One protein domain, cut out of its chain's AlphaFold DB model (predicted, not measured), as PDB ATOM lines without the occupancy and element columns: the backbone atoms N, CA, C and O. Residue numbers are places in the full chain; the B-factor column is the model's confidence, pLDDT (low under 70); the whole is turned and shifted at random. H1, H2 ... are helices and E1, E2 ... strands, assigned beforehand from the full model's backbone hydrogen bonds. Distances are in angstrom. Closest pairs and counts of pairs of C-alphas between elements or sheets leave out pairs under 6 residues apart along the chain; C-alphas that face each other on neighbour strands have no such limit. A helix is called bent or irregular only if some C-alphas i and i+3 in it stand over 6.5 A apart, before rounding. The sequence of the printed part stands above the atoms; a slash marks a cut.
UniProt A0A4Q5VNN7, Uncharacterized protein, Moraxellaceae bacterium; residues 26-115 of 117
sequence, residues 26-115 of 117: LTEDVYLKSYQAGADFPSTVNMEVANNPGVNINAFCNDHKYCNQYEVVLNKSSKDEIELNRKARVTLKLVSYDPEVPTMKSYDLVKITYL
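This is residues 26 to 115 of the 117 residues of an uncharacterized protein of Moraxellaceae bacterium (UniProt A0A4Q5VNN7). The domain is a small closed barrel of five strands, with one helix, H1, packed on its outside through residues 64 to 75. The long strands E1, E4 and E5 bend as they go round the barrel; E3 meets E5 along a short stretch, residues 59 to 60 of E3, and the pairing of E4 with E1 closes the ring. The printed part has 90 residues, with five named strands and one named helix in the order E1 E2 E3 H1 E4 E5; round the ring run E1, E2, E3, E5, E4 and back to E1, a mixed barrel, and the class is mixed, helices and strands. It is compact, with a radius of gyration of the C-alphas of 12.9 A, and rounded, with spans of 36 by 32 by 23 A.

E1 (residues 26 to 36), E2 (residues 44 to 49) and E3 (residues 56 to 60) form a meander, each strand the antiparallel neighbour of the one before. E1 and E2 are a hairpin, with N 33 and O 46 at 2.8 A. E2 and E3 are also a hairpin, with N 47 and O 57 at 2.9 A. E5 (residues 105 to 114) is the neighbour of E3 on the other side from E2, where C-alphas 59 and 107 face each other at 4.8 A and C-alphas 60 and 108 at 4.7 A, with N 60 and O 107 at 2.8 A and N 109 and O 60 at 2.9 A, within hydrogen-bond range. E4 (residues 81 to 96) and E5 are an antiparallel hairpin, with N 108 and O 93 at 2.8 A. E4 is also antiparallel to E1, with N 30 and O 88 at 2.8 A. H1 (residues 64 to 77) is on the barrel, outside it, at a height over the sheet of 9.1 A. It lies over E4 and only just over E1, on which 3 of its C-alphas fall, and runs slantwise to the strands, at 42 degrees to E4 on the local plane. The closest C-alphas of H1 and E4 are those of Leu 74 and Ile 82, 6.3 A apart. In H1, 8 of 10 O i to N i+4 pairs are within hydrogen-bond range.

E1 begins at C-alpha 26 (51.736, -13.938, -6.260), bends by 97 degrees at residue 29 and measures 21.1 A from first to last C-alpha. E2 measures 15.8 A and E3 13.4 A. H1 measures 18.8 A and is only just irregular, C-alphas 66 and 69 being 6.7 A apart. E4, the longest strand with 16 residues, begins at C-alpha 81 (33.747, -26.485, -17.277), bends by 121 degrees at residue 86 and measures 24.2 A. E5 measures 25.8 A, bends by 55 degrees at residue 111 and ends at C-alpha 114 (53.333, -28.313, -13.914).

The two C-alphas farthest apart, those of Glu 100 and Leu 115, are 37.9 A apart. The printed part has no cut. The links E3 to H1 and H1 to E4 are tight, the other three are short, and no link is long. The mean pLDDT of the printed part is 86.9, and it is under 70 at residue 64 and residues 97 to 103.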
ATOM      1  N   LEU A  26      51.771 -12.765  -7.122       91.75
ATOM      2  CA  LEU A  26      51.736 -13.938  -6.260       91.75
ATOM      3  C   LEU A  26      52.368 -15.115  -7.007       91.75
ATOM      4  O   LEU A  26      52.113 -15.298  -8.194       91.75
ATOM      5  N   THR A  27      53.226 -15.894  -6.352       95.25
ATOM      6  CA  THR A  27      53.732 -17.159  -6.904       95.25
ATOM      7  C   THR A  27      53.521 -18.247  -5.876       95.25
ATOM      8  O   THR A  27      54.116 -18.183  -4.808       95.25
ATOM      9  N   GLU A  28      52.683 -19.223  -6.205       94.50
ATOM     10  CA  GLU A  28      52.226 -20.239  -5.257       94.50
ATOM     11  C   GLU A  28      52.195 -21.623  -5.895       94.50
ATOM     12  O   GLU A  28      51.937 -21.775  -7.095       94.50
ATOM     13  N   ASP A  29      52.439 -22.637  -5.068       96.56
ATOM     14  CA  ASP A  29      52.166 -24.024  -5.426       96.56
ATOM     15  C   ASP A  29      50.685 -24.305  -5.168       96.56
ATOM     16  O   ASP A  29      50.168 -24.065  -4.076       96.56
ATOM     17  N   VAL A  30      49.993 -24.812  -6.182       96.06
ATOM     18  CA  VAL A  30      48.545 -25.009  -6.187       96.06
ATOM     19  C   VAL A  30      48.166 -26.366  -6.772       96.06
ATOM     20  O   VAL A  30      48.915 -26.983  -7.535       96.06
ATOM     21  N   TYR A  31      46.957 -26.808  -6.454       95.94
ATOM     22  CA  TYR A  31      46.236 -27.844  -7.177       95.94
ATOM     23  C   TYR A  31      45.230 -27.172  -8.109       95.94
ATOM     24  O   TYR A  31      44.264 -26.566  -7.650       95.94
ATOM     25  N   LEU A  32      45.459 -27.275  -9.417       94.44
ATOM     26  CA  LEU A  32      44.511 -26.840 -10.439       94.44
ATOM     27  C   LEU A  32      43.271 -27.734 -10.353       94.44
ATOM     28  O   LEU A  32      43.385 -28.953 -10.515       94.44
ATOM     29  N   LYS A  33      42.107 -27.136 -10.094       95.19
ATOM     30  CA  LYS A  33      40.834 -27.847  -9.931       95.19
ATOM     31  C   LYS A  33      40.082 -27.897 -11.246       95.19
ATOM     32  O   LYS A  33      39.878 -28.984 -11.779       95.19
ATOM     33  N   SER A  34      39.757 -26.735 -11.803       94.50
ATOM     34  CA  SER A  34      38.972 -26.652 -13.027       94.50
ATOM     35  C   SER A  34      39.300 -25.429 -13.873       94.50
ATOM     36  O   SER A  34      39.889 -24.457 -13.398       94.50
ATOM     37  N   TYR A  35      38.939 -25.522 -15.149       93.56
ATOM     38  CA  TYR A  35      38.885 -24.409 -16.087       93.56
ATOM     39  C   TYR A  35      37.432 -24.202 -16.498       93.56
ATOM     40  O   TYR A  35      36.785 -25.152 -16.944       93.56
ATOM     41  N   GLN A  36      36.946 -22.972 -16.364       92.19
ATOM     42  CA  GLN A  36      35.577 -22.595 -16.688       92.19
ATOM     43  C   GLN A  36      35.583 -21.558 -17.807       92.19
ATOM     44  O   GLN A  36      36.309 -20.560 -17.737       92.19
ATOM     45  N   ALA A  37      34.771 -21.792 -18.837       87.31
ATOM     46  CA  ALA A  37      34.566 -20.808 -19.887       87.31
ATOM     47  C   ALA A  37      33.778 -19.622 -19.331       87.31
ATOM     48  O   ALA A  37      32.781 -19.789 -18.627       87.31
ATOM     49  N   GLY A  38      34.233 -18.417 -19.640       80.25
ATOM     50  CA  GLY A  38      33.497 -17.216 -19.292       80.25
ATOM     51  C   GLY A  38      32.519 -16.850 -20.407       80.25
ATOM     52  O   GLY A  38      32.917 -16.725 -21.562       80.25
ATOM     53  N   ALA A  39      31.234 -16.717 -20.067       71.50
ATOM     54  CA  ALA A  39      30.203 -16.280 -21.012       71.50
ATOM     55  C   ALA A  39      30.226 -14.751 -21.196       71.50
ATOM     56  O   ALA A  39      30.377 -14.265 -22.311       71.50
ATOM     57  N   ASP A  40      30.159 -14.012 -20.082       71.06
ATOM     58  CA  ASP A  40      30.170 -12.537 -20.040       71.06
ATOM     59  C   ASP A  40      31.465 -11.960 -19.427       71.06
ATOM     60  O   ASP A  40      31.646 -10.748 -19.321       71.06
ATOM     61  N   PHE A  41      32.366 -12.840 -18.990       73.19
ATOM     62  CA  PHE A  41      33.611 -12.538 -18.282       73.19
ATOM     63  C   PHE A  41      34.751 -13.339 -18.926       73.19
ATOM     64  O   PHE A  41      34.476 -14.275 -19.675       73.19
ATOM     65  N   PRO A  42      36.031 -13.033 -18.663       84.50
ATOM     66  CA  PRO A  42      37.123 -13.885 -19.118       84.50
ATOM     67  C   PRO A  42      37.015 -15.287 -18.513       84.50
ATOM     68  O   PRO A  42      36.612 -15.441 -17.358       84.50
ATOM     69  N   SER A  43      37.422 -16.309 -19.268       90.00
ATOM     70  CA  SER A  43      37.550 -17.676 -18.751       90.00
ATOM     71  C   SER A  43      38.461 -17.718 -17.529       90.00
ATOM     72  O   SER A  43      39.406 -16.932 -17.415       90.00
ATOM     73  N   THR A  44      38.205 -18.648 -16.618       92.75
ATOM     74  CA  THR A  44      38.887 -18.701 -15.324       92.75
ATOM     75  C   THR A  44      39.485 -20.065 -15.023       92.75
ATOM     76  O   THR A  44      39.047 -21.092 -15.542       92.75
ATOM     77  N   VAL A  45      40.510 -20.069 -14.171       94.12
ATOM     78  CA  VAL A  45      41.088 -21.278 -13.582       94.12
ATOM     79  C   VAL A  45      40.891 -21.223 -12.076       94.12
ATOM     80  O   VAL A  45      41.410 -20.329 -11.402       94.12
ATOM     81  N   ASN A  46      40.184 -22.222 -11.555       94.62
ATOM     82  CA  ASN A  46      40.015 -22.438 -10.126       94.62
ATOM     83  C   ASN A  46      41.142 -23.318  -9.593       94.62
ATOM     84  O   ASN A  46      41.481 -24.363 -10.160       94.62
ATOM     85  N   MET A  47      41.735 -22.889  -8.485       95.38
ATOM     86  CA  MET A  47      42.928 -23.494  -7.909       95.38
ATOM     87  C   MET A  47      42.819 -23.525  -6.390       95.38
ATOM     88  O   MET A  47      42.267 -22.607  -5.796       95.38
ATOM     89  N   GLU A  48      43.406 -24.531  -5.757       95.50
ATOM     90  CA  GLU A  48      43.547 -24.603  -4.299       95.50
ATOM     91  C   GLU A  48      45.023 -24.486  -3.915       95.50
ATOM     92  O   GLU A  48      45.867 -25.151  -4.519       95.50
ATOM     93  N   VAL A  49      45.360 -23.663  -2.923       93.94
ATOM     94  CA  VAL A  49      46.747 -23.497  -2.465       93.94
ATOM     95  C   VAL A  49      47.242 -24.791  -1.823       93.94
ATOM     96  O   VAL A  49      46.684 -25.269  -0.839       93.94
ATOM     97  N   ALA A  50      48.329 -25.358  -2.349       93.19
ATOM     98  CA  ALA A  50      48.790 -26.690  -1.961       93.19
ATOM     99  C   ALA A  50      49.226 -26.772  -0.491       93.19
ATOM    100  O   ALA A  50      49.033 -27.799   0.154       93.19
ATOM    101  N   ASN A  51      49.798 -25.687   0.036       89.44
ATOM    102  CA  ASN A  51      50.272 -25.605   1.418       89.44
ATOM    103  C   ASN A  51      49.214 -25.057   2.391       89.44
ATOM    104  O   ASN A  51      49.494 -24.945   3.583       89.44
ATOM    105  N   ASN A  52      48.024 -24.690   1.904       88.12
ATOM    106  CA  ASN A  52      46.940 -24.170   2.733       88.12
ATOM    107  C   ASN A  52      45.576 -24.657   2.206       88.12
ATOM    108  O   ASN A  52      44.895 -23.924   1.480       88.12
ATOM    109  N   PRO A  53      45.196 -25.905   2.541       84.25
ATOM    110  CA  PRO A  53      43.945 -26.500   2.090       84.25
ATOM    111  C   PRO A  53      42.739 -25.640   2.471       84.25
ATOM    112  O   PRO A  53      42.666 -25.101   3.576       84.25
ATOM    113  N   GLY A  54      41.780 -25.517   1.558       85.00
ATOM    114  CA  GLY A  54      40.604 -24.656   1.717       85.00
ATOM    115  C   GLY A  54      40.796 -23.197   1.286       85.00
ATOM    116  O   GLY A  54      39.805 -22.470   1.186       85.00
ATOM    117  N   VAL A  55      42.019 -22.759   0.963       88.50
ATOM    118  CA  VAL A  55      42.243 -21.467   0.295       88.50
ATOM    119  C   VAL A  55      42.164 -21.660  -1.213       88.50
ATOM    120  O   VAL A  55      43.071 -22.221  -1.830       88.50
ATOM    121  N   ASN A  56      41.082 -21.158  -1.806       91.69
ATOM    122  CA  ASN A  56      40.875 -21.185  -3.248       91.69
ATOM    123  C   ASN A  56      41.266 -19.855  -3.890       91.69
ATOM    124  O   ASN A  56      40.951 -18.781  -3.376       91.69
ATOM    125  N   ILE A  57      41.919 -19.941  -5.042       91.19
ATOM    126  CA  ILE A  57      42.226 -18.811  -5.905       91.19
ATOM    127  C   ILE A  57      41.478 -19.021  -7.215       91.19
ATOM    128  O   ILE A  57      41.674 -20.033  -7.890       91.19
ATOM    129  N   ASN A  58      40.650 -18.044  -7.568       91.56
ATOM    130  CA  ASN A  58      40.060 -17.940  -8.891       91.56
ATOM    131  C   ASN A  58      40.839 -16.880  -9.680       91.56
ATOM    132  O   ASN A  58      40.954 -15.740  -9.220       91.56
ATOM    133  N   ALA A  59      41.424 -17.262 -10.814       92.25
ATOM    134  CA  ALA A  59      42.225 -16.367 -11.644       92.25
ATOM    135  C   ALA A  59      41.729 -16.365 -13.092       92.25
ATOM    136  O   ALA A  59      41.403 -17.417 -13.645       92.25
ATOM    137  N   PHE A  60      41.723 -15.194 -13.724       92.12
ATOM    138  CA  PHE A  60      41.421 -15.059 -15.141       92.12
ATOM    139  C   PHE A  60      42.517 -15.679 -16.002       92.12
ATOM    140  O   PHE A  60      43.716 -15.590 -15.719       92.12
ATOM    141  N   CYS A  61      42.086 -16.289 -17.096       88.69
ATOM    142  CA  CYS A  61      42.911 -17.008 -18.048       88.69
ATOM    143  C   CYS A  61      43.093 -16.182 -19.331       88.69
ATOM    144  O   CYS A  61      42.742 -16.618 -20.424       88.69
ATOM    145  N   ASN A  62      43.635 -14.968 -19.188       81.94
ATOM    146  CA  ASN A  62      43.849 -14.039 -20.305       81.94
ATOM    147  C   ASN A  62      45.067 -14.405 -21.178       81.94
ATOM    148  O   ASN A  62      45.160 -13.976 -22.327       81.94
ATOM    149  N   ASP A  63      46.015 -15.196 -20.660       76.12
ATOM    150  CA  ASP A  63      47.168 -15.659 -21.438       76.12
ATOM    151  C   ASP A  63      46.825 -16.924 -22.243       76.12
ATOM    152  O   ASP A  63      46.847 -18.060 -21.745       76.12
ATOM    153  N   HIS A  64      46.583 -16.732 -23.540       69.50
ATOM    154  CA  HIS A  64      46.292 -17.812 -24.483       69.50
ATOM    155  C   HIS A  64      47.377 -18.900 -24.531       69.50
ATOM    156  O   HIS A  64      47.081 -20.032 -24.908       69.50
ATOM    157  N   LYS A  65      48.624 -18.636 -24.126       78.94
ATOM    158  CA  LYS A  65      49.689 -19.649 -24.157       78.94
ATOM    159  C   LYS A  65      49.414 -20.825 -23.218       78.94
ATOM    160  O   LYS A  65      49.733 -21.961 -23.566       78.94
ATOM    161  N   TYR A  66      48.851 -20.567 -22.040       77.69
ATOM    162  CA  TYR A  66      48.606 -21.600 -21.025       77.69
ATOM    163  C   TYR A  66      47.151 -22.070 -21.010       77.69
ATOM    164  O   TYR A  66      46.883 -23.222 -20.666       77.69
ATOM    165  N   CYS A  67      46.231 -21.194 -21.410       84.69
ATOM    166  CA  CYS A  67      44.792 -21.402 -21.292       84.69
ATOM    167  C   CYS A  67      44.159 -22.025 -22.542       84.69
ATOM    168  O   CYS A  67      43.204 -22.787 -22.424       84.69
ATOM    169  N   ASN A  68      44.724 -21.785 -23.733       85.12
ATOM    170  CA  ASN A  68      44.145 -22.251 -25.002       85.12
ATOM    171  C   ASN A  68      44.001 -23.781 -25.066       85.12
ATOM    172  O   ASN A  68      43.047 -24.305 -25.627       85.12
ATOM    173  N   GLN A  69      44.908 -24.532 -24.435       85.38
ATOM    174  CA  GLN A  69      44.771 -25.992 -24.358       85.38
ATOM    175  C   GLN A  69      43.479 -26.428 -23.643       85.38
ATOM    176  O   GLN A  69      42.904 -27.452 -24.002       85.38
ATOM    177  N   TYR A  70      43.012 -25.657 -22.657       88.31
ATOM    178  CA  TYR A  70      41.783 -25.934 -21.918       88.31
ATOM    179  C   TYR A  70      40.563 -25.506 -22.722       88.31
ATOM    180  O   TYR A  70      39.607 -26.267 -22.824       88.31
ATOM    181  N   GLU A  71      40.641 -24.354 -23.382       85.88
ATOM    182  CA  GLU A  71      39.614 -23.860 -24.300       85.88
ATOM    183  C   GLU A  71      39.342 -24.844 -25.450       85.88
ATOM    184  O   GLU A  71      38.194 -25.190 -25.726       85.88
ATOM    185  N   VAL A  72      40.394 -25.396 -26.065       86.50
ATOM    186  CA  VAL A  72      40.272 -26.414 -27.123       86.50
ATOM    187  C   VAL A  72      39.581 -27.683 -26.620       86.50
ATOM    188  O   VAL A  72      38.813 -28.298 -27.363       86.50
ATOM    189  N   VAL A  73      39.860 -28.113 -25.388       86.88
ATOM    190  CA  VAL A  73      39.220 -29.298 -24.794       86.88
ATOM    191  C   VAL A  73      37.758 -29.008 -24.464       86.88
ATOM    192  O   VAL A  73      36.887 -29.815 -24.788       86.88
ATOM    193  N   LEU A  74      37.489 -27.844 -23.881       87.25
ATOM    194  CA  LEU A  74      36.159 -27.401 -23.491       87.25
ATOM    195  C   LEU A  74      35.230 -27.306 -24.713       87.25
ATOM    196  O   LEU A  74      34.199 -27.982 -24.737       87.25
ATOM    197  N   ASN A  75      35.676 -26.642 -25.785       84.75
ATOM    198  CA  ASN A  75      34.941 -26.512 -27.051       84.75
ATOM    199  C   ASN A  75      34.621 -27.859 -27.719       84.75
ATOM    200  O   ASN A  75      33.595 -27.999 -28.379       84.75
ATOM    201  N   LYS A  76      35.476 -28.875 -27.547       86.25
ATOM    202  CA  LYS A  76      35.214 -30.235 -28.056       86.25
ATOM    203  C   LYS A  76      34.212 -31.011 -27.211       86.25
ATOM    204  O   LYS A  76      33.636 -31.981 -27.695       86.25
ATOM    205  N   SER A  77      34.064 -30.637 -25.946       82.31
ATOM    206  CA  SER A  77      33.241 -31.361 -24.981       82.31
ATOM    207  C   SER A  77      31.816 -30.820 -24.856       82.31
ATOM    208  O   SER A  77      30.994 -31.480 -24.223       82.31
ATOM    209  N   SER A  78      31.522 -29.653 -25.446       77.44
ATOM    210  CA  SER A  78      30.262 -28.912 -25.261       77.44
ATOM    211  C   SER A  78      29.903 -28.702 -23.783       77.44
ATOM    212  O   SER A  78      28.729 -28.694 -23.420       77.44
ATOM    213  N   LYS A  79      30.921 -28.602 -22.922       82.75
ATOM    214  CA  LYS A  79      30.788 -28.317 -21.491       82.75
ATOM    215  C   LYS A  79      31.181 -26.874 -21.229       82.75
ATOM    216  O   LYS A  79      31.997 -26.334 -21.963       82.75
ATOM    217  N   ASP A  80      30.703 -26.326 -20.121       84.81
ATOM    218  CA  ASP A  80      31.097 -24.992 -19.650       84.81
ATOM    219  C   ASP A  80      32.275 -25.041 -18.661       84.81
ATOM    220  O   ASP A  80      32.858 -24.014 -18.316       84.81
ATOM    221  N   GLU A  81      32.662 -26.246 -18.227       91.00
ATOM    222  CA  GLU A  81      33.747 -26.485 -17.277       91.00
ATOM    223  C   GLU A  81      34.457 -27.819 -17.558       91.00
ATOM    224  O   GLU A  81      33.832 -28.822 -17.928       91.00
ATOM    225  N   ILE A  82      35.777 -27.839 -17.356       92.31
ATOM    226  CA  ILE A  82      36.595 -29.056 -17.377       92.31
ATOM    227  C   ILE A  82      37.415 -29.181 -16.093       92.31
ATOM    228  O   ILE A  82      37.973 -28.205 -15.595       92.31
ATOM    229  N   GLU A  83      37.539 -30.402 -15.584       93.75
ATOM    230  CA  GLU A  83      38.415 -30.698 -14.450       93.75
ATOM    231  C   GLU A  83      39.875 -30.836 -14.898       93.75
ATOM    232  O   GLU A  83      40.176 -31.448 -15.927       93.75
ATOM    233  N   LEU A  84      40.794 -30.281 -14.106       90.56
ATOM    234  CA  LEU A  84      42.231 -30.276 -14.386       90.56
ATOM    235  C   LEU A  84      43.011 -31.233 -13.484       90.56
ATOM    236  O   LEU A  84      43.936 -31.876 -13.977       90.56
ATOM    237  N   ASN A  85      42.648 -31.318 -12.198       90.25
ATOM    238  CA  ASN A  85      43.205 -32.216 -11.175       90.25
ATOM    239  C   ASN A  85      44.733 -32.407 -11.262       90.25
ATOM    240  O   ASN A  85      45.230 -33.532 -11.330       90.25
ATOM    241  N   ARG A  86      45.495 -31.305 -11.293       91.62
ATOM    242  CA  ARG A  86      46.964 -31.331 -11.458       91.62
ATOM    243  C   ARG A  86      47.665 -30.367 -10.519       91.62
ATOM    244  O   ARG A  86      47.218 -29.236 -10.346       91.62
ATOM    245  N   LYS A  87      48.811 -30.779  -9.975       95.25
ATOM    246  CA  LYS A  87      49.674 -29.902  -9.180       95.25
ATOM    247  C   LYS A  87      50.522 -29.003 -10.084       95.25
ATOM    248  O   LYS A  87      51.105 -29.452 -11.076       95.25
ATOM    249  N   ALA A  88      50.603 -27.722  -9.754       95.25
ATOM    250  CA  ALA A  88      51.378 -26.749 -10.513       95.25
ATOM    251  C   ALA A  88      51.911 -25.633  -9.616       95.25
ATOM    252  O   ALA A  88      51.334 -25.327  -8.579       95.25
ATOM    253  N   ARG A  89      52.982 -24.981 -10.061       96.25
ATOM    254  CA  ARG A  89      53.364 -23.652  -9.590       96.25
ATOM    255  C   ARG A  89      52.768 -22.616 -10.524       96.25
ATOM    256  O   ARG A  89      53.020 -22.675 -11.733       96.25
ATOM    257  N   VAL A  90      52.014 -21.671  -9.980       94.88
ATOM    258  CA  VAL A  90      51.414 -20.577 -10.748       94.88
ATOM    259  C   VAL A  90      52.032 -19.245 -10.369       94.88
ATOM    260  O   VAL A  90      52.404 -19.029  -9.219       94.88
ATOM    261  N   THR A  91      52.137 -18.348 -11.344       94.94
ATOM    262  CA  THR A  91      52.432 -16.932 -11.114       94.94
ATOM    263  C   THR A  91      51.206 -16.135 -11.518       94.94
ATOM    264  O   THR A  91      50.731 -16.267 -12.648       94.94
ATOM    265  N   LEU A  92      50.709 -15.319 -10.597       93.88
ATOM    266  CA  LEU A  92      49.516 -14.502 -10.745       93.88
ATOM    267  C   LEU A  92      49.871 -13.026 -10.613       93.88
ATOM    268  O   LEU A  92      50.748 -12.661  -9.824       93.88
ATOM    269  N   LYS A  93      49.157 -12.179 -11.345       92.56
ATOM    270  CA  LYS A  93      49.282 -10.725 -11.265       92.56
ATOM    271  C   LYS A  93      47.938 -10.121 -10.910       92.56
ATOM    272  O   LYS A  93      46.939 -10.421 -11.549       92.56
ATOM    273  N   LEU A  94      47.921  -9.268  -9.899       90.62
ATOM    274  CA  LEU A  94      46.726  -8.540  -9.509       90.62
ATOM    275  C   LEU A  94      46.370  -7.532 -10.604       90.62
ATOM    276  O   LEU A  94      47.201  -6.709 -11.002       90.62
ATOM    277  N   VAL A  95      45.132  -7.584 -11.064       88.06
ATOM    278  CA  VAL A  95      44.558  -6.691 -12.066       88.06
ATOM    279  C   VAL A  95      43.309  -6.023 -11.510       88.06
ATOM    280  O   VAL A  95      42.635  -6.559 -10.628       88.06
ATOM    281  N   SER A  96      43.016  -4.827 -12.020       80.81
ATOM    282  CA  SER A  96      41.693  -4.234 -11.849       80.81
ATOM    283  C   SER A  96      40.795  -4.822 -12.917       80.81
ATOM    284  O   SER A  96      41.135  -4.734 -14.096       80.81
ATOM    285  N   TYR A  97      39.689  -5.437 -12.510       67.56
ATOM    286  CA  TYR A  97      38.739  -5.985 -13.473       67.56
ATOM    287  C   TYR A  97      38.013  -4.870 -14.235       67.56
ATOM    288  O   TYR A  97      37.772  -4.985 -15.431       67.56
ATOM    289  N   ASP A  98      37.726  -3.769 -13.541       67.50
ATOM    290  CA  ASP A  98      37.072  -2.593 -14.094       67.50
ATOM    291  C   ASP A  98      37.989  -1.366 -13.899       67.50
ATOM    292  O   ASP A  98      38.408  -1.089 -12.767       67.50
ATOM    293  N   PRO A  99      38.380  -0.652 -14.971       60.44
ATOM    294  CA  PRO A  99      39.168   0.572 -14.852       60.44
ATOM    295  C   PRO A  99      38.380   1.736 -14.226       60.44
ATOM    296  O   PRO A  99      38.998   2.641 -13.661       60.44
ATOM    297  N   GLU A 100      37.048   1.717 -14.292       69.19
ATOM    298  CA  GLU A 100      36.150   2.709 -13.689       69.19
ATOM    299  C   GLU A 100      35.865   2.397 -12.212       69.19
ATOM    300  O   GLU A 100      35.634   3.309 -11.412       69.19
ATOM    301  N   VAL A 101      35.968   1.121 -11.823       68.25
ATOM    302  CA  VAL A 101      35.815   0.648 -10.439       68.25
ATOM    303  C   VAL A 101      37.117  -0.019  -9.951       68.25
ATOM    304  O   VAL A 101      37.182  -1.242  -9.787       68.25
ATOM    305  N   PRO A 102      38.170   0.771  -9.638       62.22
ATOM    306  CA  PRO A 102      39.513   0.272  -9.303       62.22
ATOM    307  C   PRO A 102      39.599  -0.520  -7.987       62.22
ATOM    308  O   PRO A 102      40.665  -1.003  -7.589       62.22
ATOM    309  N   THR A 103      38.485  -0.621  -7.266       67.88
ATOM    310  CA  THR A 103      38.367  -1.376  -6.019       67.88
ATOM    311  C   THR A 103      38.157  -2.866  -6.264       67.88
ATOM    312  O   THR A 103      38.497  -3.659  -5.383       67.88
ATOM    313  N   MET A 104      37.658  -3.267  -7.439       70.94
ATOM    314  CA  MET A 104      37.439  -4.675  -7.754       70.94
ATOM    315  C   MET A 104      38.702  -5.287  -8.356       70.94
ATOM    316  O   MET A 104      38.991  -5.165  -9.548       70.94
ATOM    317  N   LYS A 105      39.483  -5.936  -7.489       80.12
ATOM    318  CA  LYS A 105      40.740  -6.583  -7.861       80.12
ATOM    319  C   LYS A 105      40.553  -8.081  -8.047       80.12
ATOM    320  O   LYS A 105      39.860  -8.722  -7.263       80.12
ATOM    321  N   SER A 106      41.216  -8.624  -9.057       87.31
ATOM    322  CA  SER A 106      41.274 -10.057  -9.345       87.31
ATOM    323  C   SER A 106      42.686 -10.439  -9.781       87.31
ATOM    324  O   SER A 106      43.535  -9.566  -9.961       87.31
ATOM    325  N   TYR A 107      42.960 -11.725  -9.946       91.25
ATOM    326  CA  TYR A 107      44.240 -12.206 -10.448       91.25
ATOM    327  C   TYR A 107      44.150 -12.629 -11.909       91.25
ATOM    328  O   TYR A 107      43.251 -13.374 -12.277       91.25
ATOM    329  N   ASP A 108      45.146 -12.239 -12.699       91.88
ATOM    330  CA  ASP A 108      45.437 -12.814 -14.009       91.88
ATOM    331  C   ASP A 108      46.507 -13.894 -13.878       91.88
ATOM    332  O   ASP A 108      47.537 -13.705 -13.218       91.88
ATOM    333  N   LEU A 109      46.286 -15.020 -14.548       92.62
ATOM    334  CA  LEU A 109      47.251 -16.101 -14.661       92.62
ATOM    335  C   LEU A 109      48.356 -15.723 -15.654       92.62
ATOM    336  O   LEU A 109      48.125 -15.628 -16.855       92.62
ATOM    337  N   VAL A 110      49.576 -15.537 -15.150       92.69
ATOM    338  CA  VAL A 110      50.743 -15.129 -15.956       92.69
ATOM    339  C   VAL A 110      51.583 -16.330 -16.382       92.69
ATOM    340  O   VAL A 110      52.244 -16.315 -17.420       92.69
ATOM    341  N   LYS A 111      51.629 -17.373 -15.551       92.38
ATOM    342  CA  LYS A 111      52.442 -18.560 -15.820       92.38
ATOM    343  C   LYS A 111      51.915 -19.769 -15.071       92.38
ATOM    344  O   LYS A 111      51.567 -19.663 -13.899       92.38
ATOM    345  N   ILE A 112      51.982 -20.927 -15.724       92.44
ATOM    346  CA  ILE A 112      51.806 -22.241 -15.102       92.44
ATOM    347  C   ILE A 112      53.082 -23.053 -15.320       92.44
ATOM    348  O   ILE A 112      53.644 -23.079 -16.415       92.44
ATOM    349  N   THR A 113      53.562 -23.725 -14.281       93.88
ATOM    350  CA  THR A 113      54.612 -24.746 -14.366       93.88
ATOM    351  C   THR A 113      54.108 -26.007 -13.685       93.88
ATOM    352  O   THR A 113      53.987 -26.038 -12.464       93.88
ATOM    353  N   TYR A 114      53.788 -27.038 -14.467       92.50
ATOM    354  CA  TYR A 114      53.333 -28.313 -13.914       92.50
ATOM    355  C   TYR A 114      54.442 -28.957 -13.092       92.50
ATOM    356  O   TYR A 114      55.585 -29.067 -13.547       92.50
ATOM    357  N   LEU A 115      54.090 -29.363 -11.880       91.88
ATOM    358  CA  LEU A 115      54.991 -30.078 -10.993       91.88
ATOM    359  C   LEU A 115      54.773 -31.572 -11.222       91.88
ATOM    360  O   LEU A 115      53.648 -32.006 -11.462       91.88
TER     361      LEU A 115